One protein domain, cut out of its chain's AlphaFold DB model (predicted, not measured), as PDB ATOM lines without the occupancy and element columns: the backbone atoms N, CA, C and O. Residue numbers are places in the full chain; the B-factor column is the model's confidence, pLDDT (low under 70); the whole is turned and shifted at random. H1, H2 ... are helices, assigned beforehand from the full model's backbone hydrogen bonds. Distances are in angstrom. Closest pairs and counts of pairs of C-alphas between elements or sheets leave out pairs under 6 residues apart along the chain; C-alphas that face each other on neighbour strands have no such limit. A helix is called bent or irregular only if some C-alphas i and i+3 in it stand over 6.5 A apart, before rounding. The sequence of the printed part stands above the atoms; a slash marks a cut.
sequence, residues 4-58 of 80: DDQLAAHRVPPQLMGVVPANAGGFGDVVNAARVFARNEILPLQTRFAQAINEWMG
ATOM      1  N   ASP A   4      26.286   1.668 -40.095       65.75
ATOM      2  CA  ASP A   4      25.528   0.817 -39.178       65.75
ATOM      3  C   ASP A   4      25.778   1.196 -37.709       65.75
ATOM      4  O   ASP A   4      24.847   1.163 -36.907       65.75
ATOM      5  N   ASP A   5      26.979   1.688 -37.378       68.25
ATOM      6  CA  ASP A   5      27.287   2.229 -36.046       68.25
ATOM      7  C   ASP A   5      26.480   3.513 -35.761       68.25
ATOM      8  O   ASP A   5      26.042   3.732 -34.632       68.25
ATOM      9  N   GLN A   6      26.261   4.370 -36.772       62.97
ATOM     10  CA  GLN A   6      25.435   5.584 -36.640       62.97
ATOM     11  C   GLN A   6      23.950   5.234 -36.477       62.97
ATOM     12  O   GLN A   6      23.263   5.826 -35.643       62.97
ATOM     13  N   LEU A   7      23.471   4.242 -37.235       63.19
ATOM     14  CA  LEU A   7      22.091   3.756 -37.166       63.19
ATOM     15  C   LEU A   7      21.785   3.112 -35.803       63.19
ATOM     16  O   LEU A   7      20.727   3.367 -35.230       63.19
ATOM     17  N   ALA A   8      22.716   2.322 -35.258       62.84
ATOM     18  CA  ALA A   8      22.564   1.693 -33.946       62.84
ATOM     19  C   ALA A   8      22.573   2.713 -32.793       62.84
ATOM     20  O   ALA A   8      21.843   2.543 -31.816       62.84
ATOM     21  N   ALA A   9      23.367   3.782 -32.907       62.72
ATOM     22  CA  ALA A   9      23.504   4.784 -31.853       62.72
ATOM     23  C   ALA A   9      22.257   5.668 -31.687       62.72
ATOM     24  O   ALA A   9      21.924   6.056 -30.568       62.72
ATOM     25  N   HIS A  10      21.555   5.985 -32.780       66.62
ATOM     26  CA  HIS A  10      20.499   7.000 -32.761       66.62
ATOM     27  C   HIS A  10      19.090   6.483 -32.440       66.62
ATOM     28  O   HIS A  10      18.181   7.302 -32.333       66.62
ATOM     29  N   ARG A  11      18.881   5.161 -32.294       77.19
ATOM     30  CA  ARG A  11      17.566   4.503 -32.066       77.19
ATOM     31  C   ARG A  11      16.444   4.935 -33.030       77.19
ATOM     32  O   ARG A  11      15.281   4.583 -32.840       77.19
ATOM     33  N   VAL A  12      16.788   5.652 -34.098       81.62
ATOM     34  CA  VAL A  12      15.871   6.066 -35.153       81.62
ATOM     35  C   VAL A  12      15.720   4.891 -36.122       81.62
ATOM     36  O   VAL A  12      16.724   4.302 -36.528       81.62
ATOM     37  N   PRO A  13      14.496   4.519 -36.526       83.94
ATOM     38  CA  PRO A  13      14.303   3.511 -37.557       83.94
ATOM     39  C   PRO A  13      14.977   3.923 -38.880       83.94
ATOM     40  O   PRO A  13      14.762   5.046 -39.341       83.94
ATOM     41  N   PRO A  14      15.726   3.030 -39.557       81.06
ATOM     42  CA  PRO A  14      16.454   3.356 -40.790       81.06
ATOM     43  C   PRO A  14      15.565   3.900 -41.911       81.06
ATOM     44  O   PRO A  14      15.973   4.789 -42.657       81.06
ATOM     45  N   GLN A  15      14.315   3.449 -41.967       79.31
ATOM     46  CA  GLN A  15      13.316   3.932 -42.918       79.31
ATOM     47  C   GLN A  15      12.902   5.395 -42.735       79.31
ATOM     48  O   GLN A  15      12.459   6.019 -43.691       79.31
ATOM     49  N   LEU A  16      13.076   5.957 -41.535       83.31
ATOM     50  CA  LEU A  16      12.832   7.378 -41.267       83.31
ATOM     51  C   LEU A  16      14.074   8.243 -41.534       83.31
ATOM     52  O   LEU A  16      13.977   9.464 -41.535       83.31
ATOM     53  N   MET A  17      15.235   7.628 -41.787       83.19
ATOM     54  CA  MET A  17      16.505   8.318 -42.058       83.19
ATOM     55  C   MET A  17      16.826   8.444 -43.556       83.19
ATOM     56  O   MET A  17      17.951   8.786 -43.915       83.19
ATOM     57  N   GLY A  18      15.877   8.144 -44.451       71.50
ATOM     58  CA  GLY A  18      16.095   8.224 -45.905       71.50
ATOM     59  C   GLY A  18      17.104   7.199 -46.443       71.50
ATOM     60  O   GLY A  18      17.638   7.348 -47.540       71.50
ATOM     61  N   VAL A  19      17.389   6.153 -45.665       74.56
ATOM     62  CA  VAL A  19      18.237   5.026 -46.066       74.56
ATOM     63  C   VAL A  19      17.500   4.247 -47.158       74.56
ATOM     64  O   VAL A  19      16.309   4.000 -47.030       74.56
ATOM     65  N   VAL A  20      18.192   3.851 -48.232       69.31
ATOM     66  CA  VAL A  20      17.662   2.927 -49.257       69.31
ATOM     67  C   VAL A  20      17.867   1.479 -48.786       69.31
ATOM     68  O   VAL A  20      18.970   1.164 -48.319       69.31
ATOM     69  N   PRO A  21      16.853   0.597 -48.880       70.44
ATOM     70  CA  PRO A  21      16.972  -0.775 -48.402       70.44
ATOM     71  C   PRO A  21      17.941  -1.575 -49.280       70.44
ATOM     72  O   PRO A  21      17.915  -1.478 -50.504       70.44
ATOM     73  N   ALA A  22      18.808  -2.368 -48.646       67.31
ATOM     74  CA  ALA A  22      19.802  -3.196 -49.336       67.31
ATOM     75  C   ALA A  22      19.245  -4.562 -49.791       67.31
ATOM     76  O   ALA A  22      19.896  -5.281 -50.543       67.31
ATOM     77  N   ASN A  23      18.047  -4.932 -49.333       62.06
ATOM     78  CA  ASN A  23      17.368  -6.192 -49.622       62.06
ATOM     79  C   ASN A  23      16.033  -5.957 -50.355       62.06
ATOM     80  O   ASN A  23      15.347  -4.960 -50.135       62.06
ATOM     81  N   ALA A  24      15.635  -6.917 -51.199       60.25
ATOM     82  CA  ALA A  24      14.460  -6.824 -52.078       60.25
ATOM     83  C   ALA A  24      13.104  -6.648 -51.351       60.25
ATOM     84  O   ALA A  24      12.111  -6.331 -51.996       60.25
ATOM     85  N   GLY A  25      13.054  -6.847 -50.026       66.25
ATOM     86  CA  GLY A  25      11.844  -6.726 -49.201       66.25
ATOM     87  C   GLY A  25      11.524  -5.317 -48.679       66.25
ATOM     88  O   GLY A  25      10.459  -5.129 -48.097       66.25
ATOM     89  N   GLY A  26      12.402  -4.325 -48.878       73.19
ATOM     90  CA  GLY A  26      12.180  -2.962 -48.383       73.19
ATOM     91  C   GLY A  26      12.157  -2.844 -46.848       73.19
ATOM     92  O   GLY A  26      12.522  -3.775 -46.136       73.19
ATOM     93  N   PHE A  27      11.738  -1.684 -46.324       69.50
ATOM     94  CA  PHE A  27      11.653  -1.443 -44.871       69.50
ATOM     95  C   PHE A  27      10.305  -1.799 -44.224       69.50
ATOM     96  O   PHE A  27      10.198  -1.803 -42.997       69.50
ATOM     97  N   GLY A  28       9.286  -2.124 -45.022       77.44
ATOM     98  CA  GLY A  28       7.934  -2.384 -44.528       77.44
ATOM     99  C   GLY A  28       7.117  -1.109 -44.289       77.44
ATOM    100  O   GLY A  28       7.229  -0.137 -45.035       77.44
ATOM    101  N   ASP A  29       6.235  -1.146 -43.286       85.94
ATOM    102  CA  ASP A  29       5.258  -0.090 -42.999       85.94
ATOM    103  C   ASP A  29       5.887   1.113 -42.267       85.94
ATOM    104  O   ASP A  29       6.045   1.133 -41.040       85.94
ATOM    105  N   VAL A  30       6.198   2.144 -43.053       84.62
ATOM    106  CA  VAL A  30       6.796   3.406 -42.595       84.62
ATOM    107  C   VAL A  30       5.901   4.144 -41.593       84.62
ATOM    108  O   VAL A  30       6.412   4.793 -40.680       84.62
ATOM    109  N   VAL A  31       4.575   4.027 -41.711       87.06
ATOM    110  CA  VAL A  31       3.614   4.713 -40.830       87.06
ATOM    111  C   VAL A  31       3.684   4.128 -39.429       87.06
ATOM    112  O   VAL A  31       3.799   4.859 -38.443       87.06
ATOM    113  N   ASN A  32       3.666   2.800 -39.329       88.00
ATOM    114  CA  ASN A  32       3.806   2.125 -38.045       88.00
ATOM    115  C   ASN A  32       5.178   2.388 -37.416       88.00
ATOM    116  O   ASN A  32       5.263   2.633 -36.212       88.00
ATOM    117  N   ALA A  33       6.241   2.428 -38.218       88.25
ATOM    118  CA  ALA A  33       7.568   2.785 -37.729       88.25
ATOM    119  C   ALA A  33       7.637   4.216 -37.177       88.25
ATOM    120  O   ALA A  33       8.199   4.422 -36.101       88.25
ATOM    121  N   ALA A  34       7.029   5.184 -37.870       90.19
ATOM    122  CA  ALA A  34       6.919   6.564 -37.408       90.19
ATOM    123  C   ALA A  34       6.159   6.653 -36.077       90.19
ATOM    124  O   ALA A  34       6.643   7.288 -35.143       90.19
ATOM    125  N   ARG A  35       5.027   5.950 -35.941       90.50
ATOM    126  CA  ARG A  35       4.245   5.914 -34.692       90.50
ATOM    127  C   ARG A  35       5.014   5.307 -33.525       90.50
ATOM    128  O   ARG A  35       5.012   5.868 -32.430       90.50
ATOM    129  N   VAL A  36       5.671   4.167 -33.739       90.88
ATOM    130  CA  VAL A  36       6.459   3.498 -32.692       90.88
ATOM    131  C   VAL A  36       7.630   4.378 -32.262       90.88
ATOM    132  O   VAL A  36       7.869   4.524 -31.065       90.88
ATOM    133  N   PHE A  37       8.315   5.011 -33.214       92.31
ATOM    134  CA  PHE A  37       9.405   5.936 -32.921       92.31
ATOM    135  C   PHE A  37       8.923   7.179 -32.162       92.31
ATOM    136  O   PHE A  37       9.495   7.532 -31.130       92.31
ATOM    137  N   ALA A  38       7.824   7.795 -32.607       92.62
ATOM    138  CA  ALA A  38       7.226   8.942 -31.933       92.62
ATOM    139  C   ALA A  38       6.844   8.611 -30.481       92.62
ATOM    140  O   ALA A  38       7.166   9.363 -29.564       92.62
ATOM    141  N   ARG A  39       6.223   7.447 -30.251       93.12
ATOM    142  CA  ARG A  39       5.812   6.997 -28.916       93.12
ATOM    143  C   ARG A  39       6.990   6.670 -27.998       93.12
ATOM    144  O   ARG A  39       6.941   7.014 -26.821       93.12
ATOM    145  N   ASN A  40       7.995   5.955 -28.502       93.56
ATOM    146  CA  ASN A  40       9.026   5.355 -27.653       93.56
ATOM    147  C   ASN A  40      10.268   6.229 -27.483       93.56
ATOM    148  O   ASN A  40      10.951   6.094 -26.474       93.56
ATOM    149  N   GLU A  41      10.564   7.103 -28.444       94.06
ATOM    150  CA  GLU A  41      11.784   7.916 -28.433       94.06
ATOM    151  C   GLU A  41      11.452   9.411 -28.336       94.06
ATOM    152  O   GLU A  41      11.996  10.104 -27.479       94.06
ATOM    153  N   ILE A  42      10.509   9.921 -29.139       93.75
ATOM    154  CA  ILE A  42      10.220  11.367 -29.190       93.75
ATOM    155  C   ILE A  42       9.413  11.849 -27.979       93.75
ATOM    156  O   ILE A  42       9.829  12.800 -27.320       93.75
ATOM    157  N   LEU A  43       8.297  11.195 -27.646       95.38
ATOM    158  CA  LEU A  43       7.423  11.619 -26.547       95.38
ATOM    159  C   LEU A  43       8.146  11.661 -25.182       95.38
ATOM    160  O   LEU A  43       7.989  12.653 -24.461       95.38
ATOM    161  N   PRO A  44       8.975  10.665 -24.801       95.38
ATOM    162  CA  PRO A  44       9.753  10.742 -23.565       95.38
ATOM    163  C   PRO A  44      10.745  11.910 -23.553       95.38
ATOM    164  O   PRO A  44      10.874  12.583 -22.530       95.38
ATOM    165  N   LEU A  45      11.415  12.187 -24.679       95.81
ATOM    166  CA  LEU A  45      12.336  13.322 -24.799       95.81
ATOM    167  C   LEU A  45      11.599  14.660 -24.687       95.81
ATOM    168  O   LEU A  45      12.010  15.512 -23.903       95.81
ATOM    169  N   GLN A  46      10.480  14.821 -25.396       97.62
ATOM    170  CA  GLN A  46       9.611  15.999 -25.296       97.62
ATOM    171  C   GLN A  46       9.145  16.230 -23.858       97.62
ATOM    172  O   GLN A  46       9.225  17.347 -23.354       97.62
ATOM    173  N   THR A  47       8.729  15.161 -23.174       96.69
ATOM    174  CA  THR A  47       8.295  15.221 -21.774       96.69
ATOM    175  C   THR A  47       9.424  15.719 -20.879       96.69
ATOM    176  O   THR A  47       9.218  16.631 -20.084       96.69
ATOM    177  N   ARG A  48      10.636  15.168 -21.030       97.75
ATOM    178  CA  ARG A  48      11.802  15.581 -20.239       97.75
ATOM    179  C   ARG A  48      12.222  17.019 -20.512       97.75
ATOM    180  O   ARG A  48      12.543  17.729 -19.564       97.75
ATOM    181  N   PHE A  49      12.193  17.459 -21.766       98.06
ATOM    182  CA  PHE A  49      12.517  18.840 -22.111       98.06
ATOM    183  C   PHE A  49      11.477  19.824 -21.580       98.06
ATOM    184  O   PHE A  49      11.858  20.793 -20.929       98.06
ATOM    185  N   ALA A  50      10.185  19.558 -21.787       98.06
ATOM    186  CA  ALA A  50       9.121  20.410 -21.263       98.06
ATOM    187  C   ALA A  50       9.180  20.499 -19.732       98.06
ATOM    188  O   ALA A  50       9.111  21.596 -19.186       98.06
ATOM    189  N   GLN A  51       9.375  19.366 -19.042       97.94
ATOM    190  CA  GLN A  51       9.555  19.331 -17.587       97.94
ATOM    191  C   GLN A  51      10.729  20.203 -17.144       97.94
ATOM    192  O   GLN A  51      10.529  21.114 -16.353       97.94
ATOM    193  N   ALA A  52      11.925  19.980 -17.697       98.31
ATOM    194  CA  ALA A  52      13.119  20.723 -17.300       98.31
ATOM    195  C   ALA A  52      12.977  22.239 -17.535       98.31
ATOM    196  O   ALA A  52      13.397  23.037 -16.700       98.31
ATOM    197  N   ILE A  53      12.369  22.637 -18.657       98.31
ATOM    198  CA  ILE A  53      12.146  24.051 -18.984       98.31
ATOM    199  C   ILE A  53      11.131  24.673 -18.020       98.31
ATOM    200  O   ILE A  53      11.404  25.725 -17.448       98.31
ATOM    201  N   ASN A  54       9.982  24.028 -17.815       98.44
ATOM    202  CA  ASN A  54       8.927  24.562 -16.954       98.44
ATOM    203  C   ASN A  54       9.358  24.596 -15.480       98.44
ATOM    204  O   ASN A  54       9.056  25.555 -14.777       98.44
ATOM    205  N   GLU A  55      10.119  23.600 -15.015       98.31
ATOM    206  CA  GLU A  55      10.706  23.588 -13.669       98.31
ATOM    207  C   GLU A  55      11.698  24.736 -13.470       98.31
ATOM    208  O   GLU A  55      11.656  25.408 -12.440       98.31
ATOM    209  N   TRP A  56      12.564  24.999 -14.454       98.25
ATOM    210  CA  TRP A  56      13.504  26.118 -14.389       98.25
ATOM    211  C   TRP A  56      12.796  27.478 -14.380       98.25
ATOM    212  O   TRP A  56      13.226  28.395 -13.682       98.25
ATOM    213  N   MET A  57      11.698  27.597 -15.126       98.06
ATOM    214  CA  MET A  57      10.929  28.836 -15.252       98.06
ATOM    215  C   MET A  57       9.928  29.059 -14.113       98.06
ATOM    216  O   MET A  57       9.504  30.193 -13.895       98.06
ATOM    217  N   GLY A  58       9.551  28.005 -13.386       97.88
ATOM    218  CA  GLY A  58       8.536  28.059 -12.332       97.88
ATOM    219  C   GLY A  58       7.102  28.247 -12.843       97.88
ATOM    220  O   GLY A  58       6.212  28.515 -12.041       97.88
TER     221      GLY A  58
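This is residues 4 to 58 of the 80 residues of an uncharacterized protein of Delftia sp. 670 (UniProt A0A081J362). One long bent helix, H2, makes most of the length, its last part sticking out as an arm at residues 47 to 57, while a long loop, residues 10 to 29, folds back at its other end and leads from the short helix H1, which is set off across the loop from the first arm of H2. The printed part has 55 residues with two named helices, H1 then H2, and no named strand; its class is all helix. It is only just extended, close to loose, with a radius of gyration of the C-alphas of 15.2 A, and a rod in outline, spanning 53 by 24 by 14 A.

H1, residues 4 to 9, touches no helix. By its hydrogen bonds H2, residues 30 to 57, was assigned as one helix, but it is bent: C-alphas 40 and 43 are 6.6 A apart. Its arms are H2a, residues 30 to 40, and H2b, residues 43 to 57. H1 is apart from H2a and from H2b. The lines of H2a and H2b stand at a steep tilt of 40 degrees. These arms are near each other, with 5 pairs of C-alphas within 10 A. In H1, H2a and H2b every O i to N i+4 pair is within hydrogen-bond range.

H1 begins at C-alpha 4, at (25.528, 0.817, -39.178), and measures 8.6 A from first to last C-alpha. H2a begins at C-alpha 30, at (6.796, 3.406, -42.595), and measures 15.2 A. H2b measures 20.9 A and ends at C-alpha 57, at (10.929, 28.836, -15.252).

The C-alphas of Ala 24 and Gly 58, the two farthest apart, are 53.2 A apart. The printed part has no cut, and the link from H1 to H2 is long, 20 residues. Residues 20 to 25 and 47 to 58 stand free. The mean pLDDT of the printed part is 83.8; it is under 70 at residues 4 to 10, 20, 22 to 25 and 27.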